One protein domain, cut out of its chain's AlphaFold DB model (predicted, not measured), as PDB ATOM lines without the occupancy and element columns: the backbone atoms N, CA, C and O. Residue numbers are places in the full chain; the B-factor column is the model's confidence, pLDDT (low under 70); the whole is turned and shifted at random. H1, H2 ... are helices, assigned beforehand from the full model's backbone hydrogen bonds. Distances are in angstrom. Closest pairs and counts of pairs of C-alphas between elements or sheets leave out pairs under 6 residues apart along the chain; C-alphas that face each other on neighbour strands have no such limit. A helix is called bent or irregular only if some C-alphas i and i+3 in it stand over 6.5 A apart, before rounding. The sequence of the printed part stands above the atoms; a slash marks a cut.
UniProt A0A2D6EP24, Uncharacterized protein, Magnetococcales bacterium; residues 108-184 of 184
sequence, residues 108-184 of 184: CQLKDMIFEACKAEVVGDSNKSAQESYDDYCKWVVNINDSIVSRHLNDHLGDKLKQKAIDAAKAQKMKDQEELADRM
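This is residues 108 to 184 of the 184 residues of an uncharacterized protein of Magnetococcales bacterium (UniProt A0A2D6EP24). A helical hairpin, H1 and H2, packs on the first part of a long bent helix, H3. Residues 170 to 184 stick out. The printed part, 77 residues with three named helices, H1 to H3, is all helix and loose, radius of gyration of the C-alphas 16.0 A, spanning 58 by 21 by 17 A.

H1, residues 108 to 123, 21.6 A, begins at (-130.045, 30.853, 105.791). H2, residues 130 to 143, is 20.1 A. H3, residues 147 to 182, one helix by its hydrogen bonds, is bent: C-alphas 156 and 159 are 7.9 A apart. Its arms are H3a, 147 to 156, and H3b, 159 to 182, 35.1 A, ending at (-112.623, 33.837, 53.915).

H1 touches H2, closest C-alphas Val 122 and Ser 133, 4.8 A. H1 touches H3a at a steep tilt of 54 degrees. H2 touches H3b, opposite ways, closest C-alphas Ala 130 and Ala 165, 4.7 A. Each arm and helix has every O i to N i+4 pair within hydrogen-bond range.

The printed part has no cut; pLDDT is under 70 at residues 108 to 109, 143 to 145 and 184.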
ATOM      1  N   CYS A 108    -131.409  30.880 106.329       67.06
ATOM      2  CA  CYS A 108    -130.045  30.853 105.791       67.06
ATOM      3  C   CYS A 108    -129.754  29.526 105.077       67.06
ATOM      4  O   CYS A 108    -129.312  29.523 103.932       67.06
ATOM      5  N   GLN A 109    -130.071  28.396 105.718       69.25
ATOM      6  CA  GLN A 109    -129.884  27.074 105.115       69.25
ATOM      7  C   GLN A 109    -130.732  26.912 103.853       69.25
ATOM      8  O   GLN A 109    -130.253  26.386 102.854       69.25
ATOM      9  N   LEU A 110    -131.973  27.397 103.868       71.75
ATOM     10  CA  LEU A 110    -132.866  27.347 102.716       71.75
ATOM     11  C   LEU A 110    -132.333  28.189 101.547       71.75
ATOM     12  O   LEU A 110    -132.356  27.735 100.406       71.75
ATOM     13  N   LYS A 111    -131.798  29.383 101.816       73.62
ATOM     14  CA  LYS A 111    -131.106  30.203 100.810       73.62
ATOM     15  C   LYS A 111    -129.927  29.480 100.178       73.62
ATOM     16  O   LYS A 111    -129.874  29.389  98.952       73.62
ATOM     17  N   ASP A 112    -129.030  28.942 100.997       73.31
ATOM     18  CA  ASP A 112    -127.823  28.251 100.529       73.31
ATOM     19  C   ASP A 112    -128.177  27.006  99.709       73.31
ATOM     20  O   ASP A 112    -127.574  26.714  98.676       73.31
ATOM     21  N   MET A 113    -129.220  26.293 100.130       72.19
ATOM     22  CA  MET A 113    -129.785  25.164  99.405       72.19
ATOM     23  C   MET A 113    -130.288  25.535  98.014       72.19
ATOM     24  O   MET A 113    -129.971  24.855  97.035       72.19
ATOM     25  N   ILE A 114    -131.095  26.594  97.935       75.75
ATOM     26  CA  ILE A 114    -131.652  27.085  96.675       75.75
ATOM     27  C   ILE A 114    -130.523  27.550  95.756       75.75
ATOM     28  O   ILE A 114    -130.530  27.253  94.559       75.75
ATOM     29  N   PHE A 115    -129.528  28.227  96.324       79.19
ATOM     30  CA  PHE A 115    -128.345  28.674  95.611       79.19
ATOM     31  C   PHE A 115    -127.548  27.513  95.002       79.19
ATOM     32  O   PHE A 115    -127.305  27.511  93.794       79.19
ATOM     33  N   GLU A 116    -127.174  26.503  95.792       78.00
ATOM     34  CA  GLU A 116    -126.383  25.374  95.287       78.00
ATOM     35  C   GLU A 116    -127.163  24.526  94.271       78.00
ATOM     36  O   GLU A 116    -126.580  24.055  93.294       78.00
ATOM     37  N   ALA A 117    -128.483  24.384  94.429       74.00
ATOM     38  CA  ALA A 117    -129.322  23.718  93.432       74.00
ATOM     39  C   ALA A 117    -129.366  24.489  92.102       74.00
ATOM     40  O   ALA A 117    -129.148  23.899  91.043       74.00
ATOM     41  N   CYS A 118    -129.583  25.808  92.161       78.69
ATOM     42  CA  CYS A 118    -129.549  26.680  90.988       78.69
ATOM     43  C   CYS A 118    -128.188  26.589  90.288       78.69
ATOM     44  O   CYS A 118    -128.111  26.320  89.094       78.69
ATOM     45  N   LYS A 119    -127.095  26.704  91.042       80.94
ATOM     46  CA  LYS A 119    -125.726  26.580  90.531       80.94
ATOM     47  C   LYS A 119    -125.453  25.221  89.886       80.94
ATOM     48  O   LYS A 119    -124.812  25.183  88.841       80.94
ATOM     49  N   ALA A 120    -125.928  24.118  90.463       79.06
ATOM     50  CA  ALA A 120    -125.759  22.789  89.879       79.06
ATOM     51  C   ALA A 120    -126.494  22.646  88.535       79.06
ATOM     52  O   ALA A 120    -125.935  22.089  87.596       79.06
ATOM     53  N   GLU A 121    -127.711  23.179  88.414       76.75
ATOM     54  CA  GLU A 121    -128.490  23.125  87.166       76.75
ATOM     55  C   GLU A 121    -127.942  24.083  86.100       76.75
ATOM     56  O   GLU A 121    -127.895  23.746  84.918       76.75
ATOM     57  N   VAL A 122    -127.514  25.273  86.517       81.75
ATOM     58  CA  VAL A 122    -127.104  26.360  85.624       81.75
ATOM     59  C   VAL A 122    -125.640  26.247  85.198       81.75
ATOM     60  O   VAL A 122    -125.309  26.527  84.048       81.75
ATOM     61  N   VAL A 123    -124.753  25.866  86.117       81.75
ATOM     62  CA  VAL A 123    -123.290  25.856  85.920       81.75
ATOM     63  C   VAL A 123    -122.713  24.440  85.957       81.75
ATOM     64  O   VAL A 123    -121.608  24.224  85.472       81.75
ATOM     65  N   GLY A 124    -123.420  23.476  86.549       76.00
ATOM     66  CA  GLY A 124    -122.896  22.125  86.764       76.00
ATOM     67  C   GLY A 124    -122.823  21.250  85.513       76.00
ATOM     68  O   GLY A 124    -122.168  20.212  85.558       76.00
ATOM     69  N   ASP A 125    -123.454  21.654  84.408       80.69
ATOM     70  CA  ASP A 125    -123.398  20.941  83.133       80.69
ATOM     71  C   ASP A 125    -122.383  21.601  82.188       80.69
ATOM     72  O   ASP A 125    -122.593  22.714  81.705       80.69
ATOM     73  N   SER A 126    -121.275  20.906  81.921       79.19
ATOM     74  CA  SER A 126    -120.198  21.386  81.045       79.19
ATOM     75  C   SER A 126    -120.589  21.470  79.571       79.19
ATOM     76  O   SER A 126    -119.859  22.084  78.796       79.19
ATOM     77  N   ASN A 127    -121.696  20.839  79.174       85.44
ATOM     78  CA  ASN A 127    -122.157  20.824  77.788       85.44
ATOM     79  C   ASN A 127    -123.112  21.979  77.468       85.44
ATOM     80  O   ASN A 127    -123.411  22.202  76.297       85.44
ATOM     81  N   LYS A 128    -123.586  22.716  78.480       86.81
ATOM     82  CA  LYS A 128    -124.463  23.869  78.270       86.81
ATOM     83  C   LYS A 128    -123.685  25.059  77.731       86.81
ATOM     84  O   LYS A 128    -122.615  25.415  78.232       86.81
ATOM     85  N   SER A 129    -124.261  25.722  76.737       89.94
ATOM     86  CA  SER A 129    -123.767  27.016  76.283       89.94
ATOM     87  C   SER A 129    -123.971  28.094  77.352       89.94
ATOM     88  O   SER A 129    -124.842  28.005  78.220       89.94
ATOM     89  N   ALA A 130    -123.191  29.174  77.262       88.75
ATOM     90  CA  ALA A 130    -123.326  30.304  78.178       88.75
ATOM     91  C   ALA A 130    -124.727  30.949  78.130       88.75
ATOM     92  O   ALA A 130    -125.205  31.436  79.155       88.75
ATOM     93  N   GLN A 131    -125.382  30.933  76.962       90.12
ATOM     94  CA  GLN A 131    -126.744  31.438  76.800       90.12
ATOM     95  C   GLN A 131    -127.766  30.521  77.483       90.12
ATOM     96  O   GLN A 131    -128.574  31.011  78.263       90.12
ATOM     97  N   GLU A 132    -127.685  29.203  77.278       90.56
ATOM     98  CA  GLU A 132    -128.590  28.241  77.929       90.56
ATOM     99  C   GLU A 132    -128.480  28.296  79.454       90.56
ATOM    100  O   GLU A 132    -129.496  28.308  80.149       90.56
ATOM    101  N   SER A 133    -127.260  28.410  79.990       88.44
ATOM    102  CA  SER A 133    -127.045  28.630  81.423       88.44
ATOM    103  C   SER A 133    -127.740  29.906  81.915       88.44
ATOM    104  O   SER A 133    -128.389  29.900  82.963       88.44
ATOM    105  N   TYR A 134    -127.627  31.014  81.179       90.56
ATOM    106  CA  TYR A 134    -128.277  32.268  81.563       90.56
ATOM    107  C   TYR A 134    -129.809  32.199  81.458       90.56
ATOM    108  O   TYR A 134    -130.506  32.728  82.326       90.56
ATOM    109  N   ASP A 135    -130.344  31.500  80.459       89.06
ATOM    110  CA  ASP A 135    -131.786  31.307  80.295       89.06
ATOM    111  C   ASP A 135    -132.364  30.432  81.414       89.06
ATOM    112  O   ASP A 135    -133.410  30.756  81.983       89.06
ATOM    113  N   ASP A 136    -131.672  29.354  81.792       86.44
ATOM    114  CA  ASP A 136    -132.057  28.522  82.934       86.44
ATOM    115  C   ASP A 136    -132.023  29.323  84.239       86.44
ATOM    116  O   ASP A 136    -132.968  29.255  85.028       86.44
ATOM    117  N   TYR A 137    -131.006  30.163  84.438       88.62
ATOM    118  CA  TYR A 137    -130.961  31.100  85.559       88.62
ATOM    119  C   TYR A 137    -132.162  32.063  85.577       88.62
ATOM    120  O   TYR A 137    -132.796  32.243  86.620       88.62
ATOM    121  N   CYS A 138    -132.531  32.647  84.433       86.50
ATOM    122  CA  CYS A 138    -133.702  33.523  84.340       86.50
ATOM    123  C   CYS A 138    -134.991  32.780  84.722       86.50
ATOM    124  O   CYS A 138    -135.816  33.318  85.463       86.50
ATOM    125  N   LYS A 139    -135.147  31.518  84.298       83.62
ATOM    126  CA  LYS A 139    -136.276  30.670  84.725       83.62
ATOM    127  C   LYS A 139    -136.269  30.454  86.238       83.62
ATOM    128  O   LYS A 139    -137.337  30.431  86.844       83.62
ATOM    129  N   TRP A 140    -135.106  30.276  86.860       80.62
ATOM    130  CA  TRP A 140    -134.988  30.134  88.315       80.62
ATOM    131  C   TRP A 140    -135.489  31.376  89.055       80.62
ATOM    132  O   TRP A 140    -136.332  31.245  89.941       80.62
ATOM    133  N   VAL A 141    -135.034  32.566  88.656       81.25
ATOM    134  CA  VAL A 141    -135.440  33.841  89.274       81.25
ATOM    135  C   VAL A 141    -136.935  34.116  89.096       81.25
ATOM    136  O   VAL A 141    -137.575  34.594  90.023       81.25
ATOM    137  N   VAL A 142    -137.515  33.786  87.938       74.31
ATOM    138  CA  VAL A 142    -138.962  33.953  87.701       74.31
ATOM    139  C   VAL A 142    -139.791  32.963  88.526       74.31
ATOM    140  O   VAL A 142    -140.839  33.323  89.052       74.31
ATOM    141  N   ASN A 143    -139.333  31.714  88.652       69.31
ATOM    142  CA  ASN A 143    -140.055  30.679  89.401       69.31
ATOM    143  C   ASN A 143    -139.956  30.862  90.920       69.31
ATOM    144  O   ASN A 143    -140.851  30.444  91.656       69.31
ATOM    145  N   ILE A 144    -138.859  31.443  91.403       66.62
ATOM    146  CA  ILE A 144    -138.715  31.853  92.796       66.62
ATOM    147  C   ILE A 144    -139.363  33.230  92.910       66.62
ATOM    148  O   ILE A 144    -138.711  34.266  92.805       66.62
ATOM    149  N   ASN A 145    -140.673  33.238  93.141       67.56
ATOM    150  CA  ASN A 145    -141.461  34.453  93.332       67.56
ATOM    151  C   ASN A 145    -141.142  35.154  94.676       67.56
ATOM    152  O   ASN A 145    -141.933  35.954  95.140       67.56
ATOM    153  N   ASP A 146    -139.990  34.876  95.303       75.31
ATOM    154  CA  ASP A 146    -139.517  35.495  96.544       75.31
ATOM    155  C   ASP A 146    -138.380  36.491  96.252       75.31
ATOM    156  O   ASP A 146    -137.316  36.145  95.731       75.31
ATOM    157  N   SER A 147    -138.593  37.753  96.633       72.06
ATOM    158  CA  SER A 147    -137.656  38.850  96.348       72.06
ATOM    159  C   SER A 147    -136.305  38.749  97.071       72.06
ATOM    160  O   SER A 147    -135.306  39.291  96.589       72.06
ATOM    161  N   ILE A 148    -136.245  38.075  98.221       76.88
ATOM    162  CA  ILE A 148    -135.039  37.961  99.046       76.88
ATOM    163  C   ILE A 148    -134.131  36.881  98.463       76.88
ATOM    164  O   ILE A 148    -132.924  37.099  98.319       76.88
ATOM    165  N   VAL A 149    -134.701  35.731  98.112       76.19
ATOM    166  CA  VAL A 149    -133.970  34.634  97.472       76.19
ATOM    167  C   VAL A 149    -133.533  35.040  96.069       76.19
ATOM    168  O   VAL A 149    -132.366  34.863  95.723       76.19
ATOM    169  N   SER A 150    -134.409  35.676  95.292       79.69
ATOM    170  CA  SER A 150    -134.060  36.173  93.957       79.69
ATOM    171  C   SER A 150    -132.944  37.217  93.990       79.69
ATOM    172  O   SER A 150    -132.052  37.183  93.142       79.69
ATOM    173  N   ARG A 151    -132.912  38.107  94.994       82.81
ATOM    174  CA  ARG A 151    -131.772  39.021  95.193       82.81
ATOM    175  C   ARG A 151    -130.484  38.259  95.492       82.81
ATOM    176  O   ARG A 151    -129.480  38.506  94.839       82.81
ATOM    177  N   HIS A 152    -130.533  37.300  96.413       84.31
ATOM    178  CA  HIS A 152    -129.371  36.483  96.755       84.31
ATOM    179  C   HIS A 152    -128.814  35.729  95.531       84.31
ATOM    180  O   HIS A 152    -127.611  35.737  95.288       84.31
ATOM    181  N   LEU A 153    -129.677  35.150  94.693       85.25
ATOM    182  CA  LEU A 153    -129.260  34.511  93.440       85.25
ATOM    183  C   LEU A 153    -128.626  35.500  92.448       85.25
ATOM    184  O   LEU A 153    -127.651  35.154  91.780       85.25
ATOM    185  N   ASN A 154    -129.165  36.718  92.329       87.75
ATOM    186  CA  ASN A 154    -128.578  37.778  91.499       87.75
ATOM    187  C   ASN A 154    -127.175  38.162  91.976       87.75
ATOM    188  O   ASN A 154    -126.252  38.138  91.162       87.75
ATOM    189  N   ASP A 155    -127.003  38.413  93.276       88.00
ATOM    190  CA  ASP A 155    -125.732  38.856  93.867       88.00
ATOM    191  C   ASP A 155    -124.586  37.851  93.634       88.00
ATOM    192  O   ASP A 155    -123.421  38.239  93.537       88.00
ATOM    193  N   HIS A 156    -124.899  36.553  93.526       87.56
ATOM    194  CA  HIS A 156    -123.889  35.499  93.388       87.56
ATOM    195  C   HIS A 156    -123.732  34.916  91.972       87.56
ATOM    196  O   HIS A 156    -122.647  34.424  91.644       87.56
ATOM    197  N   LEU A 157    -124.775  34.925  91.130       88.69
ATOM    198  CA  LEU A 157    -124.749  34.287  89.801       88.69
ATOM    199  C   LEU A 157    -125.148  35.214  88.651       88.69
ATOM    200  O   LEU A 157    -124.540  35.119  87.581       88.69
ATOM    201  N   GLY A 158    -126.140  36.085  88.848       89.56
ATOM    202  CA  GLY A 158    -126.850  36.768  87.762       89.56
ATOM    203  C   GLY A 158    -125.940  37.549  86.818       89.56
ATOM    204  O   GLY A 158    -125.859  37.233  85.628       89.56
ATOM    205  N   ASP A 159    -125.188  38.511  87.352       90.12
ATOM    206  CA  ASP A 159    -124.328  39.383  86.538       90.12
ATOM    207  C   ASP A 159    -123.223  38.607  85.814       90.12
ATOM    208  O   ASP A 159    -122.926  38.856  84.643       90.12
ATOM    209  N   LYS A 160    -122.645  37.603  86.483       90.50
ATOM    210  CA  LYS A 160    -121.579  36.774  85.910       90.50
ATOM    211  C   LYS A 160    -122.082  35.927  84.743       90.50
ATOM    212  O   LYS A 160    -121.378  35.791  83.743       90.50
ATOM    213  N   LEU A 161    -123.268  35.333  84.870       91.44
ATOM    214  CA  LEU A 161    -123.872  34.527  83.805       91.44
ATOM    215  C   LEU A 161    -124.274  35.396  82.616       91.44
ATOM    216  O   LEU A 161    -123.960  35.051  81.479       91.44
ATOM    217  N   LYS A 162    -124.874  36.558  82.888       92.19
ATOM    218  CA  LYS A 162    -125.241  37.534  81.859       92.19
ATOM    219  C   LYS A 162    -124.031  37.975  81.041       92.19
ATOM    220  O   LYS A 162    -124.080  37.967  79.813       92.19
ATOM    221  N   GLN A 163    -122.933  38.326  81.710       92.06
ATOM    222  CA  GLN A 163    -121.719  38.767  81.027       92.06
ATOM    223  C   GLN A 163    -121.119  37.651  80.163       92.06
ATOM    224  O   GLN A 163    -120.800  37.886  79.001       92.06
ATOM    225  N   LYS A 164    -121.054  36.417  80.681       91.38
ATOM    226  CA  LYS A 164    -120.584  35.258  79.904       91.38
ATOM    227  C   LYS A 164    -121.411  35.013  78.643       91.38
ATOM    228  O   LYS A 164    -120.835  34.703  77.602       91.38
ATOM    229  N   ALA A 165    -122.734  35.146  78.724       91.88
ATOM    230  CA  ALA A 165    -123.612  34.999  77.567       91.88
ATOM    231  C   ALA A 165    -123.343  36.083  76.506       91.88
ATOM    232  O   ALA A 165    -123.214  35.776  75.320       91.88
ATOM    233  N   ILE A 166    -123.163  37.339  76.934       93.44
ATOM    234  CA  ILE A 166    -122.808  38.458  76.045       93.44
ATOM    235  C   ILE A 166    -121.464  38.209  75.353       93.44
ATOM    236  O   ILE A 166    -121.345  38.420  74.144       93.44
ATOM    237  N   ASP A 167    -120.455  37.768  76.099       92.12
ATOM    238  CA  ASP A 167    -119.113  37.539  75.562       92.12
ATOM    239  C   ASP A 167    -119.100  36.375  74.563       92.12
ATOM    240  O   ASP A 167    -118.511  36.495  73.487       92.12
ATOM    241  N   ALA A 168    -119.826  35.291  74.856       90.56
ATOM    242  CA  ALA A 168    -120.000  34.173  73.930       90.56
ATOM    243  C   ALA A 168    -120.694  34.607  72.627       90.56
ATOM    244  O   ALA A 168    -120.238  34.256  71.538       90.56
ATOM    245  N   ALA A 169    -121.743  35.431  72.718       89.94
ATOM    246  CA  ALA A 169    -122.445  35.948  71.544       89.94
ATOM    247  C   ALA A 169    -121.559  36.861  70.679       89.94
ATOM    248  O   ALA A 169    -121.631  36.821  69.451       89.94
ATOM    249  N   LYS A 170    -120.699  37.680  71.299       91.56
ATOM    250  CA  LYS A 170    -119.721  38.506  70.572       91.56
ATOM    251  C   LYS A 170    -118.664  37.654  69.873       91.56
ATOM    252  O   LYS A 170    -118.355  37.921  68.717       91.56
ATOM    253  N   ALA A 171    -118.139  36.639  70.556       90.00
ATOM    254  CA  ALA A 171    -117.150  35.727  69.986       90.00
ATOM    255  C   ALA A 171    -117.705  34.963  68.777       90.00
ATOM    256  O   ALA A 171    -117.015  34.846  67.768       90.00
ATOM    257  N   GLN A 172    -118.960  34.506  68.846       87.94
ATOM    258  CA  GLN A 172    -119.605  33.836  67.718       87.94
ATOM    259  C   GLN A 172    -119.755  34.771  66.514       87.94
ATOM    260  O   GLN A 172    -119.365  34.409  65.412       87.94
ATOM    261  N   LYS A 173    -120.218  36.010  66.731       89.31
ATOM    262  CA  LYS A 173    -120.342  37.001  65.650       89.31
ATOM    263  C   LYS A 173    -119.015  37.306  64.956       89.31
ATOM    264  O   LYS A 173    -119.015  37.502  63.747       89.31
ATOM    265  N   MET A 174    -117.910  37.369  65.702       89.81
ATOM    266  CA  MET A 174    -116.583  37.580  65.114       89.81
ATOM    267  C   MET A 174    -116.163  36.390  64.242       89.81
ATOM    268  O   MET A 174    -115.750  36.605  63.109       89.81
ATOM    269  N   LYS A 175    -116.371  35.151  64.709       88.44
ATOM    270  CA  LYS A 175    -116.105  33.946  63.903       88.44
ATOM    271  C   LYS A 175    -116.942  33.890  62.627       88.44
ATOM    272  O   LYS A 175    -116.409  33.599  61.564       88.44
ATOM    273  N   ASP A 176    -118.233  34.200  62.725       86.75
ATOM    274  CA  ASP A 176    -119.131  34.195  61.567       86.75
ATOM    275  C   ASP A 176    -118.698  35.240  60.519       86.75
ATOM    276  O   ASP A 176    -118.829  35.012  59.317       86.75
ATOM    277  N   GLN A 177    -118.164  36.387  60.961       84.00
ATOM    278  CA  GLN A 177    -117.621  37.423  60.076       84.00
ATOM    279  C   GLN A 177    -116.301  37.008  59.417       84.00
ATOM    280  O   GLN A 177    -116.122  37.275  58.231       84.00
ATOM    281  N   GLU A 178    -115.402  36.356  60.157       86.00
ATOM    282  CA  GLU A 178    -114.143  35.816  59.624       86.00
ATOM    283  C   GLU A 178    -114.409  34.726  58.574       86.00
ATOM    284  O   GLU A 178    -113.875  34.800  57.471       86.00
ATOM    285  N   GLU A 179    -115.317  33.783  58.845       84.50
ATOM    286  CA  GLU A 179    -115.695  32.755  57.865       84.50
ATOM    287  C   GLU A 179    -116.364  33.332  56.613       84.50
ATOM    288  O   GLU A 179    -116.199  32.792  55.520       84.50
ATOM    289  N   LEU A 180    -117.154  34.400  56.750       82.56
ATOM    290  CA  LEU A 180    -117.762  35.068  55.601       82.56
ATOM    291  C   LEU A 180    -116.701  35.781  54.753       82.56
ATOM    292  O   LEU A 180    -116.796  35.758  53.528       82.56
ATOM    293  N   ALA A 181    -115.707  36.400  55.395       79.56
ATOM    294  CA  ALA A 181    -114.598  37.067  54.723       79.56
ATOM    295  C   ALA A 181    -113.685  36.074  53.986       79.56
ATOM    296  O   ALA A 181    -113.295  36.360  52.864       79.56
ATOM    297  N   ASP A 182    -113.420  34.897  54.559       79.88
ATOM    298  CA  ASP A 182    -112.623  33.837  53.915       79.88
ATOM    299  C   ASP A 182    -113.334  33.171  52.719       79.88
ATOM    300  O   ASP A 182    -112.698  32.506  51.900       79.88
ATOM    301  N   ARG A 183    -114.662  33.312  52.615       74.94
ATOM    302  CA  ARG A 183    -115.473  32.766  51.509       74.94
ATOM    303  C   ARG A 183    -115.697  33.753  50.356       74.94
ATOM    304  O   ARG A 183    -116.271  33.333  49.348       74.94
ATOM    305  N   MET A 184    -115.318  35.023  50.510       62.84
ATOM    306  CA  MET A 184    -115.423  36.074  49.481       62.84
ATOM    307  C   MET A 184    -114.087  36.294  48.778       62.84
ATOM    308  O   MET A 184    -114.122  36.444  47.537       62.84
TER     309      MET A 184